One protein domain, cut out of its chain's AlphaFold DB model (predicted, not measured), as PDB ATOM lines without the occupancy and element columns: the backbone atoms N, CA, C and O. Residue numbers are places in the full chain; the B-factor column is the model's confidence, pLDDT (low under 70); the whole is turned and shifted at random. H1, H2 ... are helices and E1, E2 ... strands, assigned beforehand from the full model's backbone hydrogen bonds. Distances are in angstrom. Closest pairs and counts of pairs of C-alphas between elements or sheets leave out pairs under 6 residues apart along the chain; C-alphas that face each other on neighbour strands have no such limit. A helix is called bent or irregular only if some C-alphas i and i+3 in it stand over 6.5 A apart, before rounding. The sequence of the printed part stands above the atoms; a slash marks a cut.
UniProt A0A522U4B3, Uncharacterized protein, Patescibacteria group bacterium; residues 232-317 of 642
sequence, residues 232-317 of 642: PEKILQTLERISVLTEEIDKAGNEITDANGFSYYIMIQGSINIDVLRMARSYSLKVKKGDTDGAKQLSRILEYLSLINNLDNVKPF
ATOM      1  N   PRO A 232      26.667  65.391  74.241       92.69
ATOM      2  CA  PRO A 232      28.020  65.209  74.767       92.69
ATOM      3  C   PRO A 232      29.148  65.765  73.887       92.69
ATOM      4  O   PRO A 232      30.160  66.227  74.404       92.69
ATOM      5  N   GLU A 233      28.989  65.788  72.562       93.44
ATOM      6  CA  GLU A 233      30.008  66.329  71.650       93.44
ATOM      7  C   GLU A 233      30.276  67.822  71.899       93.44
ATOM      8  O   GLU A 233      31.406  68.289  71.736       93.44
ATOM      9  N   LYS A 234      29.270  68.576  72.366       92.38
ATOM     10  CA  LYS A 234      29.427  69.998  72.714       92.38
ATOM     11  C   LYS A 234      30.339  70.210  73.926       92.38
ATOM     12  O   LYS A 234      30.975  71.262  74.035       92.38
ATOM     13  N   ILE A 235      30.455  69.215  74.810       93.81
ATOM     14  CA  ILE A 235      31.426  69.239  75.912       93.81
ATOM     15  C   ILE A 235      32.841  69.182  75.340       93.81
ATOM     16  O   ILE A 235      33.680  70.002  75.707       93.81
ATOM     17  N   LEU A 236      33.104  68.267  74.403       95.25
ATOM     18  CA  LEU A 236      34.421  68.134  73.771       95.25
ATOM     19  C   LEU A 236      34.814  69.417  73.028       95.25
ATOM     20  O   LEU A 236      35.922  69.915  73.218       95.25
ATOM     21  N   GLN A 237      33.875  70.008  72.281       93.69
ATOM     22  CA  GLN A 237      34.069  71.302  71.612       93.69
ATOM     23  C   GLN A 237      34.362  72.432  72.610       93.69
ATOM     24  O   GLN A 237      35.228  73.270  72.368       93.69
ATOM     25  N   THR A 238      33.673  72.447  73.757       92.94
ATOM     26  CA  THR A 238      33.924  73.416  74.835       92.94
ATOM     27  C   THR A 238      35.342  73.268  75.390       92.94
ATOM     28  O   THR A 238      36.051  74.265  75.532       92.94
ATOM     29  N   LEU A 239      35.772  72.038  75.688       94.81
ATOM     30  CA  LEU A 239      37.114  71.753  76.205       94.81
ATOM     31  C   LEU A 239      38.202  72.176  75.209       94.81
ATOM     32  O   LEU A 239      39.169  72.828  75.600       94.81
ATOM     33  N   GLU A 240      38.014  71.869  73.925       94.75
ATOM     34  CA  GLU A 240      38.923  72.290  72.857       94.75
ATOM     35  C   GLU A 240      38.980  73.818  72.733       94.75
ATOM     36  O   GLU A 240      40.066  74.402  72.688       94.75
ATOM     37  N   ARG A 241      37.824  74.498  72.752       94.88
ATOM     38  CA  ARG A 241      37.763  75.961  72.644       94.88
ATOM     39  C   ARG A 241      38.496  76.659  73.789       94.88
ATOM     40  O   ARG A 241      39.150  77.672  73.549       94.88
ATOM     41  N   ILE A 242      38.449  76.115  75.005       94.19
ATOM     42  CA  ILE A 242      39.211  76.633  76.156       94.19
ATOM     43  C   ILE A 242      40.723  76.568  75.891       94.19
ATOM     44  O   ILE A 242      41.438  77.541  76.161       94.19
ATOM     45  N   SER A 243      41.219  75.460  75.336       92.38
ATOM     46  CA  SER A 243      42.631  75.330  74.954       92.38
ATOM     47  C   SER A 243      43.012  76.337  73.868       92.38
ATOM     48  O   SER A 243      43.998  77.057  74.025       92.38
ATOM     49  N   VAL A 244      42.185  76.470  72.825       95.19
ATOM     50  CA  VAL A 244      42.399  77.443  71.741       95.19
ATOM     51  C   VAL A 244      42.438  78.877  72.274       95.19
ATOM     52  O   VAL A 244      43.353  79.625  71.941       95.19
ATOM     53  N   LEU A 245      41.502  79.264  73.144       95.25
ATOM     54  CA  LEU A 245      41.477  80.601  73.747       95.25
ATOM     55  C   LEU A 245      42.725  80.893  74.576       95.25
ATOM     56  O   LEU A 245      43.229  82.014  74.547       95.25
ATOM     57  N   THR A 246      43.243  79.892  75.287       93.44
ATOM     58  CA  THR A 246      44.480  80.038  76.063       93.44
ATOM     59  C   THR A 246      45.659  80.355  75.140       93.44
ATOM     60  O   THR A 246      46.414  81.291  75.409       93.44
ATOM     61  N   GLU A 247      45.778  79.656  74.008       93.81
ATOM     62  CA  GLU A 247      46.802  79.954  73.000       93.81
ATOM     63  C   GLU A 247      46.594  81.303  72.306       93.81
ATOM     64  O   GLU A 247      47.561  82.003  72.015       93.81
ATOM     65  N   GLU A 248      45.349  81.672  71.995       95.44
ATOM     66  CA  GLU A 248      45.033  82.968  71.390       95.44
ATOM     67  C   GLU A 248      45.412  84.125  72.321       95.44
ATOM     68  O   GLU A 248      45.940  85.138  71.856       95.44
ATOM     69  N   ILE A 249      45.157  83.978  73.624       95.12
ATOM     70  CA  ILE A 249      45.524  84.960  74.647       95.12
ATOM     71  C   ILE A 249      47.045  85.095  74.740       95.12
ATOM     72  O   ILE A 249      47.543  86.223  74.773       95.12
ATOM     73  N   ASP A 250      47.771  83.976  74.722       92.88
ATOM     74  CA  ASP A 250      49.235  83.954  74.769       92.88
ATOM     75  C   ASP A 250      49.863  84.593  73.520       92.88
ATOM     76  O   ASP A 250      50.656  85.531  73.621       92.88
ATOM     77  N   LYS A 251      49.407  84.200  72.321       93.88
ATOM     78  CA  LYS A 251      49.850  84.775  71.033       93.88
ATOM     79  C   LYS A 251      49.555  86.273  70.919       93.88
ATOM     80  O   LYS A 251      50.260  86.977  70.200       93.88
ATOM     81  N   ALA A 252      48.527  86.764  71.613       92.75
ATOM     82  CA  ALA A 252      48.183  88.183  71.680       92.75
ATOM     83  C   ALA A 252      48.987  88.971  72.737       92.75
ATOM     84  O   ALA A 252      48.699  90.145  72.962       92.75
ATOM     85  N   GLY A 253      49.990  88.355  73.372       91.81
ATOM     86  CA  GLY A 253      50.908  89.004  74.312       91.81
ATOM     87  C   GLY A 253      50.581  88.782  75.790       91.81
ATOM     88  O   GLY A 253      51.313  89.281  76.638       91.81
ATOM     89  N   ASN A 254      49.518  88.032  76.113       94.31
ATOM     90  CA  ASN A 254      49.146  87.647  77.480       94.31
ATOM     91  C   ASN A 254      48.992  88.819  78.482       94.31
ATOM     92  O   ASN A 254      49.149  88.650  79.692       94.31
ATOM     93  N   GLU A 255      48.657  90.018  78.006       93.62
ATOM     94  CA  GLU A 255      48.490  91.215  78.833       93.62
ATOM     95  C   GLU A 255      47.229  91.984  78.413       93.62
ATOM     96  O   GLU A 255      46.843  91.987  77.242       93.62
ATOM     97  N   ILE A 256      46.557  92.627  79.369       92.62
ATOM     98  CA  ILE A 256      45.446  93.549  79.118       92.62
ATOM     99  C   ILE A 256      45.661  94.846  79.891       92.62
ATOM    100  O   ILE A 256      46.044  94.815  81.058       92.62
ATOM    101  N   THR A 257      45.396  95.984  79.247       86.12
ATOM    102  CA  THR A 257      45.451  97.306  79.885       86.12
ATOM    103  C   THR A 257      44.045  97.863  80.061       86.12
ATOM    104  O   THR A 257      43.273  97.937  79.104       86.12
ATOM    105  N   ASP A 258      43.700  98.243  81.287       82.81
ATOM    106  CA  ASP A 258      42.392  98.804  81.602       82.81
ATOM    107  C   ASP A 258      42.251 100.273  81.144       82.81
ATOM    108  O   ASP A 258      43.183 100.920  80.661       82.81
ATOM    109  N   ALA A 259      41.052 100.830  81.293       80.50
ATOM    110  CA  ALA A 259      40.704 102.183  80.879       80.50
ATOM    111  C   ALA A 259      41.433 103.261  81.693       80.50
ATOM    112  O   ALA A 259      41.539 104.398  81.228       80.50
ATOM    113  N   ASN A 260      41.933 102.904  82.877       71.69
ATOM    114  CA  ASN A 260      42.742 103.782  83.708       71.69
ATOM    115  C   ASN A 260      44.218 103.729  83.299       71.69
ATOM    116  O   ASN A 260      44.957 104.625  83.685       71.69
ATOM    117  N   GLY A 261      44.628 102.759  82.477       72.69
ATOM    118  CA  GLY A 261      45.994 102.554  82.000       72.69
ATOM    119  C   GLY A 261      46.804 101.580  82.859       72.69
ATOM    120  O   GLY A 261      48.030 101.582  82.779       72.69
ATOM    121  N   PHE A 262      46.143 100.772  83.688       73.81
ATOM    122  CA  PHE A 262      46.782  99.706  84.452       73.81
ATOM    123  C   PHE A 262      46.842  98.420  83.638       73.81
ATOM    124  O   PHE A 262      45.820  97.962  83.131       73.81
ATOM    125  N   SER A 263      48.032  97.835  83.527       81.94
ATOM    126  CA  SER A 263      48.253  96.603  82.771       81.94
ATOM    127  C   SER A 263      48.332  95.379  83.685       81.94
ATOM    128  O   SER A 263      48.917  95.441  84.770       81.94
ATOM    129  N   TYR A 264      47.772  94.260  83.227       85.56
ATOM    130  CA  TYR A 264      47.677  93.003  83.966       85.56
ATOM    131  C   TYR A 264      48.024  91.816  83.068       85.56
ATOM    132  O   TYR A 264      47.499  91.715  81.960       85.56
ATOM    133  N   TYR A 265      48.837  90.880  83.567       90.75
ATOM    134  CA  TYR A 265      48.985  89.572  82.924       90.75
ATOM    135  C   TYR A 265      47.670  88.802  82.983       90.75
ATOM    136  O   TYR A 265      47.051  88.726  84.047       90.75
ATOM    137  N   ILE A 266      47.257  88.223  81.857       94.38
ATOM    138  CA  ILE A 266      45.970  87.532  81.741       94.38
ATOM    139  C   ILE A 266      46.080  86.107  82.262       94.38
ATOM    140  O   ILE A 266      45.249  85.709  83.067       94.38
ATOM    141  N   MET A 267      47.099  85.361  81.846       93.31
ATOM    142  CA  MET A 267      47.393  83.995  82.274       93.31
ATOM    143  C   MET A 267      48.720  83.967  83.035       93.31
ATOM    144  O   MET A 267      49.733  84.490  82.573       93.31
ATOM    145  N   ILE A 268      48.741  83.318  84.192       88.81
ATOM    146  CA  ILE A 268      49.932  83.055  85.000       88.81
ATOM    147  C   ILE A 268      50.022  81.543  85.186       88.81
ATOM    148  O   ILE A 268      49.087  80.923  85.685       88.81
ATOM    149  N   GLN A 269      51.140  80.942  84.764       85.44
ATOM    150  CA  GLN A 269      51.361  79.488  84.846       85.44
ATOM    151  C   GLN A 269      50.227  78.660  84.203       85.44
ATOM    152  O   GLN A 269      49.840  77.612  84.712       85.44
ATOM    153  N   GLY A 270      49.679  79.142  83.081       84.69
ATOM    154  CA  GLY A 270      48.611  78.456  82.341       84.69
ATOM    155  C   GLY A 270      47.213  78.579  82.955       84.69
ATOM    156  O   GLY A 270      46.317  77.848  82.549       84.69
ATOM    157  N   SER A 271      47.019  79.479  83.920       90.38
ATOM    158  CA  SER A 271      45.728  79.738  84.562       90.38
ATOM    159  C   SER A 271      45.450  81.238  84.631       90.38
ATOM    160  O   SER A 271      46.378  82.030  84.783       90.38
ATOM    161  N   ILE A 272      44.188  81.659  84.546       93.69
ATOM    162  CA  ILE A 272      43.831  83.082  84.514       93.69
ATOM    163  C   ILE A 272      44.332  83.821  85.767       93.69
ATOM    164  O   ILE A 272      44.318  83.308  86.879       93.69
ATOM    165  N   ASN A 273      44.789  85.053  85.659       91.25
ATOM    166  CA  ASN A 273      45.131  85.847  86.828       91.25
ATOM    167  C   ASN A 273      43.865  86.080  87.681       91.25
ATOM    168  O   ASN A 273      42.799  86.394  87.152       91.25
ATOM    169  N   ILE A 274      43.970  85.915  89.005       88.50
ATOM    170  CA  ILE A 274      42.826  86.031  89.924       88.50
ATOM    171  C   ILE A 274      42.191  87.433  89.927       88.50
ATOM    172  O   ILE A 274      40.974  87.557  90.066       88.50
ATOM    173  N   ASP A 275      42.986  88.482  89.731       85.75
ATOM    174  CA  ASP A 275      42.515  89.863  89.657       85.75
ATOM    175  C   ASP A 275      41.842  90.139  88.311       85.75
ATOM    176  O   ASP A 275      40.770  90.745  88.278       85.75
ATOM    177  N   VAL A 276      42.389  89.618  87.206       91.31
ATOM    178  CA  VAL A 276      41.728  89.680  85.888       91.31
ATOM    179  C   VAL A 276      40.387  88.949  85.930       91.31
ATOM    180  O   VAL A 276      39.372  89.514  85.523       91.31
ATOM    181  N   LEU A 277      40.358  87.738  86.495       92.31
ATOM    182  CA  LEU A 277      39.148  86.945  86.716       92.31
ATOM    183  C   LEU A 277      38.096  87.724  87.514       92.31
ATOM    184  O   LEU A 277      36.939  87.808  87.103       92.31
ATOM    185  N   ARG A 278      38.498  88.329  88.636       88.94
ATOM    186  CA  ARG A 278      37.631  89.159  89.478       88.94
ATOM    187  C   ARG A 278      37.039  90.325  88.698       88.94
ATOM    188  O   ARG A 278      35.820  90.483  88.693       88.94
ATOM    189  N   MET A 279      37.890  91.123  88.054       88.00
ATOM    190  CA  MET A 279      37.462  92.341  87.370       88.00
ATOM    191  C   MET A 279      36.569  92.036  86.164       88.00
ATOM    192  O   MET A 279      35.583  92.738  85.928       88.00
ATOM    193  N   ALA A 280      36.887  90.981  85.413       90.31
ATOM    194  CA  ALA A 280      36.084  90.540  84.282       90.31
ATOM    195  C   ALA A 280      34.725  89.977  84.737       90.31
ATOM    196  O   ALA A 280      33.701  90.375  84.186       90.31
ATOM    197  N   ARG A 281      34.677  89.162  85.806       86.50
ATOM    198  CA  ARG A 281      33.419  88.661  86.399       86.50
ATOM    199  C   ARG A 281      32.497  89.794  86.857       86.50
ATOM    200  O   ARG A 281      31.285  89.698  86.701       86.50
ATOM    201  N   SER A 282      33.049  90.855  87.448       82.19
ATOM    202  CA  SER A 282      32.263  92.011  87.900       82.19
ATOM    203  C   SER A 282      32.018  93.067  86.818       82.19
ATOM    204  O   SER A 282      31.459  94.119  87.132       82.19
ATOM    205  N   TYR A 283      32.452  92.836  85.571       83.19
ATOM    206  CA  TYR A 283      32.414  93.815  84.471       83.19
ATOM    207  C   TYR A 283      33.081  95.166  84.811       83.19
ATOM    208  O   TYR A 283      32.741  96.222  84.265       83.19
ATOM    209  N   SER A 284      34.041  95.154  85.739       82.44
ATOM    210  CA  SER A 284      34.830  96.333  86.109       82.44
ATOM    211  C   SER A 284      36.090  96.468  85.257       82.44
ATOM    212  O   SER A 284      36.615  97.576  85.136       82.44
ATOM    213  N   LEU A 285      36.530  95.387  84.598       87.62
ATOM    214  CA  LEU A 285      37.594  95.434  83.599       87.62
ATOM    215  C   LEU A 285      37.078  96.100  82.321       87.62
ATOM    216  O   LEU A 285      36.391  95.484  81.509       87.62
ATOM    217  N   LYS A 286      37.410  97.378  82.148       88.31
ATOM    218  CA  LYS A 286      37.064  98.168  80.960       88.31
ATOM    219  C   LYS A 286      38.333  98.542  80.234       88.31
ATOM    220  O   LYS A 286      39.311  98.852  80.893       88.31
ATOM    221  N   VAL A 287      38.305  98.574  78.908       90.19
ATOM    222  CA  VAL A 287      39.426  99.052  78.084       90.19
ATOM    223  C   VAL A 287      39.171 100.477  77.604       90.19
ATOM    224  O   VAL A 287      38.027 100.946  77.558       90.19
ATOM    225  N   LYS A 288      40.238 101.201  77.260       88.44
ATOM    226  CA  LYS A 288      40.126 102.583  76.786       88.44
ATOM    227  C   LYS A 288      39.297 102.641  75.497       88.44
ATOM    228  O   LYS A 288      39.467 101.842  74.582       88.44
ATOM    229  N   LYS A 289      38.402 103.628  75.391       87.06
ATOM    230  CA  LYS A 289      37.578 103.807  74.186       87.06
ATOM    231  C   LYS A 289      38.468 104.004  72.952       87.06
ATOM    232  O   LYS A 289      39.282 104.924  72.928       87.06
ATOM    233  N   GLY A 290      38.247 103.186  71.924       86.25
ATOM    234  CA  GLY A 290      39.018 103.205  70.676       86.25
ATOM    235  C   GLY A 290      40.189 102.219  70.636       86.25
ATOM    236  O   GLY A 290      40.771 102.057  69.569       86.25
ATOM    237  N   ASP A 291      40.502 101.536  71.742       89.62
ATOM    238  CA  ASP A 291      41.472 100.439  71.769       89.62
ATOM    239  C   ASP A 291      40.834  99.144  71.242       89.62
ATOM    240  O   ASP A 291      40.123  98.429  71.954       89.62
ATOM    241  N   THR A 292      41.039  98.872  69.954       93.50
ATOM    242  CA  THR A 292      40.457  97.707  69.279       93.50
ATOM    243  C   THR A 292      41.078  96.390  69.720       93.50
ATOM    244  O   THR A 292      40.378  95.378  69.746       93.50
ATOM    245  N   ASP A 293      42.366  96.386  70.058       92.62
ATOM    246  CA  ASP A 293      43.075  95.163  70.433       92.62
ATOM    247  C   ASP A 293      42.780  94.806  71.888       92.62
ATOM    248  O   ASP A 293      42.420  93.660  72.166       92.62
ATOM    249  N   GLY A 294      42.763  95.799  72.784       92.44
ATOM    250  CA  GLY A 294      42.262  95.629  74.146       92.44
ATOM    251  C   GLY A 294      40.818  95.121  74.170       92.44
ATOM    252  O   GLY A 294      40.500  94.210  74.933       92.44
ATOM    253  N   ALA A 295      39.943  95.632  73.296       93.44
ATOM    254  CA  ALA A 295      38.557  95.163  73.207       93.44
ATOM    255  C   ALA A 295      38.450  93.692  72.767       93.44
ATOM    256  O   ALA A 295      37.669  92.935  73.344       93.44
ATOM    257  N   LYS A 296      39.256  93.261  71.785       95.19
ATOM    258  CA  LYS A 296      39.330  91.846  71.378       95.19
ATOM    259  C   LYS A 296      39.856  90.968  72.509       95.19
ATOM    260  O   LYS A 296      39.311  89.894  72.749       95.19
ATOM    261  N   GLN A 297      40.884  91.429  73.216       94.94
ATOM    262  CA  GLN A 297      41.467  90.685  74.326       94.94
ATOM    263  C   GLN A 297      40.479  90.533  75.487       94.94
ATOM    264  O   GLN A 297      40.322  89.435  76.016       94.94
ATOM    265  N   LEU A 298      39.737  91.594  75.820       94.88
ATOM    266  CA  LEU A 298      38.648  91.531  76.794       94.88
ATOM    267  C   LEU A 298      37.563  90.534  76.363       94.88
ATOM    268  O   LEU A 298      37.104  89.748  77.188       94.88
ATOM    269  N   SER A 299      37.193  90.518  75.080       93.62
ATOM    270  CA  SER A 299      36.224  89.554  74.542       93.62
ATOM    271  C   SER A 299      36.682  88.106  74.733       93.62
ATOM    272  O   SER A 299      35.891  87.285  75.184       93.62
ATOM    273  N   ARG A 300      37.960  87.796  74.466       95.50
ATOM    274  CA  ARG A 300      38.532  86.455  74.701       95.50
ATOM    275  C   ARG A 300      38.503  86.061  76.173       95.50
ATOM    276  O   ARG A 300      38.186  84.921  76.491       95.50
ATOM    277  N   ILE A 301      38.818  87.000  77.070       95.44
ATOM    278  CA  ILE A 301      38.752  86.771  78.520       95.44
ATOM    279  C   ILE A 301      37.315  86.440  78.928       95.44
ATOM    280  O   ILE A 301      37.090  85.448  79.612       95.44
ATOM    281  N   LEU A 302      36.336  87.238  78.498       93.31
ATOM    282  CA  LEU A 302      34.928  87.012  78.832       93.31
ATOM    283  C   LEU A 302      34.398  85.691  78.253       93.31
ATOM    284  O   LEU A 302      33.665  84.984  78.942       93.31
ATOM    285  N   GLU A 303      34.806  85.326  77.034       92.69
ATOM    286  CA  GLU A 303      34.483  84.027  76.434       92.69
ATOM    287  C   GLU A 303      35.081  82.877  77.256       92.69
ATOM    288  O   GLU A 303      34.360  81.961  77.645       92.69
ATOM    289  N   TYR A 304      36.367  82.962  77.611       94.75
ATOM    290  CA  TYR A 304      37.039  81.975  78.459       94.75
ATOM    291  C   TYR A 304      36.307  81.784  79.793       94.75
ATOM    292  O   TYR A 304      36.038  80.654  80.202       94.75
ATOM    293  N   LEU A 305      35.921  82.889  80.445       93.19
ATOM    294  CA  LEU A 305      35.147  82.862  81.687       93.19
ATOM    295  C   LEU A 305      33.775  82.215  81.517       93.19
ATOM    296  O   LEU A 305      33.355  81.443  82.379       93.19
ATOM    297  N   SER A 306      33.089  82.511  80.414       90.12
ATOM    298  CA  SER A 306      31.801  81.897  80.091       90.12
ATOM    299  C   SER A 306      31.932  80.375  79.982       90.12
ATOM    300  O   SER A 306      31.174  79.647  80.623       90.12
ATOM    301  N   LEU A 307      32.954  79.891  79.266       91.94
ATOM    302  CA  LEU A 307      33.173  78.460  79.037       91.94
ATOM    303  C   LEU A 307      33.543  77.702  80.318       91.94
ATOM    304  O   LEU A 307      32.995  76.628  80.560       91.94
ATOM    305  N   ILE A 308      34.414  78.242  81.180       92.50
ATOM    306  CA  ILE A 308      34.705  77.588  82.472       92.50
ATOM    307  C   ILE A 308      33.483  77.602  83.401       92.50
ATOM    308  O   ILE A 308      33.285  76.659  84.167       92.50
ATOM    309  N   ASN A 309      32.623  78.622  83.300       89.94
ATOM    310  CA  ASN A 309      31.379  78.713  84.062       89.94
ATOM    311  C   ASN A 309      30.268  77.798  83.509       89.94
ATOM    312  O   ASN A 309      29.155  77.768  84.044       89.94
ATOM    313  N   ASN A 310      30.537  77.008  82.464       89.06
ATOM    314  CA  ASN A 310      29.590  75.997  81.997       89.06
ATOM    315  C   ASN A 310      29.341  74.908  83.047       89.06
ATOM    316  O   ASN A 310      28.206  74.436  83.129       89.06
ATOM    317  N   LEU A 311      30.323  74.619  83.913       88.56
ATOM    318  CA  LEU A 311      30.187  73.661  85.018       88.56
ATOM    319  C   LEU A 311      29.166  74.078  86.087       88.56
ATOM    320  O   LEU A 311      28.596  73.192  86.721       88.56
ATOM    321  N   ASP A 312      28.946  75.385  86.267       85.00
ATOM    322  CA  ASP A 312      28.066  75.964  87.292       85.00
ATOM    323  C   ASP A 312      26.650  75.377  87.229       85.00
ATOM    324  O   ASP A 312      25.974  75.466  86.200       85.00
ATOM    325  N   ASN A 313      26.181  74.812  88.333       78.62
ATOM    326  CA  ASN A 313      24.820  74.318  88.454       78.62
ATOM    327  C   ASN A 313      24.184  74.925  89.693       78.62
ATOM    328  O   ASN A 313      24.660  74.754  90.811       78.62
ATOM    329  N   VAL A 314      23.033  75.560  89.504       69.44
ATOM    330  CA  VAL A 314      22.221  76.020  90.629       69.44
ATOM    331  C   VAL A 314      21.672  74.780  91.326       69.44
ATOM    332  O   VAL A 314      20.943  74.044  90.678       69.44
ATOM    333  N   LYS A 315      21.986  74.538  92.605       80.56
ATOM    334  CA  LYS A 315      21.338  73.502  93.435       80.56
ATOM    335  C   LYS A 315      21.424  73.837  94.938       80.56
ATOM    336  O   LYS A 315      22.392  74.468  95.353       80.56
ATOM    337  N   PRO A 316      20.430  73.448  95.764       76.00
ATOM    338  CA  PRO A 316      20.413  73.751  97.202       76.00
ATOM    339  C   PRO A 316      21.107  72.694  98.090       76.00
ATOM    340  O   PRO A 316      21.145  72.844  99.310       76.00
ATOM    341  N   PHE A 317      21.648  71.623  97.505       83.69
ATOM    342  CA  PHE A 317      22.249  70.484  98.210       83.69
ATOM    343  C   PHE A 317      23.580  70.063  97.575       83.69
ATOM    344  O   PHE A 317      23.820  70.304  96.389       83.69
TER     345      PHE A 317
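This is residues 232 to 317 of the 642 residues of an uncharacterized protein of Patescibacteria group bacterium (UniProt A0A522U4B3). A small hairpin of strands, E1 and E2, sits at one end of two long helices, H1 and H3, which run side by side in opposite directions. The short helix H2 packs crosswise on H3, and residues 311 to 317 stick out as a free tail. The printed part has 86 residues, with H1, E1, E2, H2 and H3 in chain order; it is mostly helix, and the sheet E1 - E2 is antiparallel. It is compact, with a radius of gyration of the C-alphas of 13.8 A and spans of 41 by 31 by 25 A.

E1 is residues 255 to 257, 6.9 A, and E2 is residues 263 to 265, 7.1 A. H1 is residues 233 to 251, 27.1 A long, from C-alpha 233 at (30.008, 66.329, 71.650). H2 is residues 274 to 281, 10.4 A. H3 is residues 292 to 311, 30.5 A, to C-alpha 311 at (30.187, 73.661, 85.018); it is only just irregular, with C-alphas 308 and 311 6.51 A apart.

E1 and E2 form an antiparallel hairpin at 157 degrees, with N 256 and O 264 2.9 A apart, within hydrogen-bond range. The closest C-alphas of E1 and H3, those of Ile 256 and Gly 294, are 6.3 A apart. H3 touches H1, closest at the C-alphas of Tyr 304 and Ile 242, 6.2 A; they run opposite ways at a shallow tilt of 34 degrees, only just short of steep. H2 touches H3 at residues 298 to 305 alone, about perpendicular at 89 degrees, closest at the C-alphas of Ala 280 and Leu 302, 6.6 A. H1 and H2 are apart. Every O i to N i+4 pair is within hydrogen-bond range in H1 and H2; in H3, 15 of 16 are.

The C-alphas farthest apart, of Gly 290 and Phe 317, are 45.9 A apart. The printed part has no cut and no long link. Mean pLDDT of the printed part is 89.5; residue 314 is under 70.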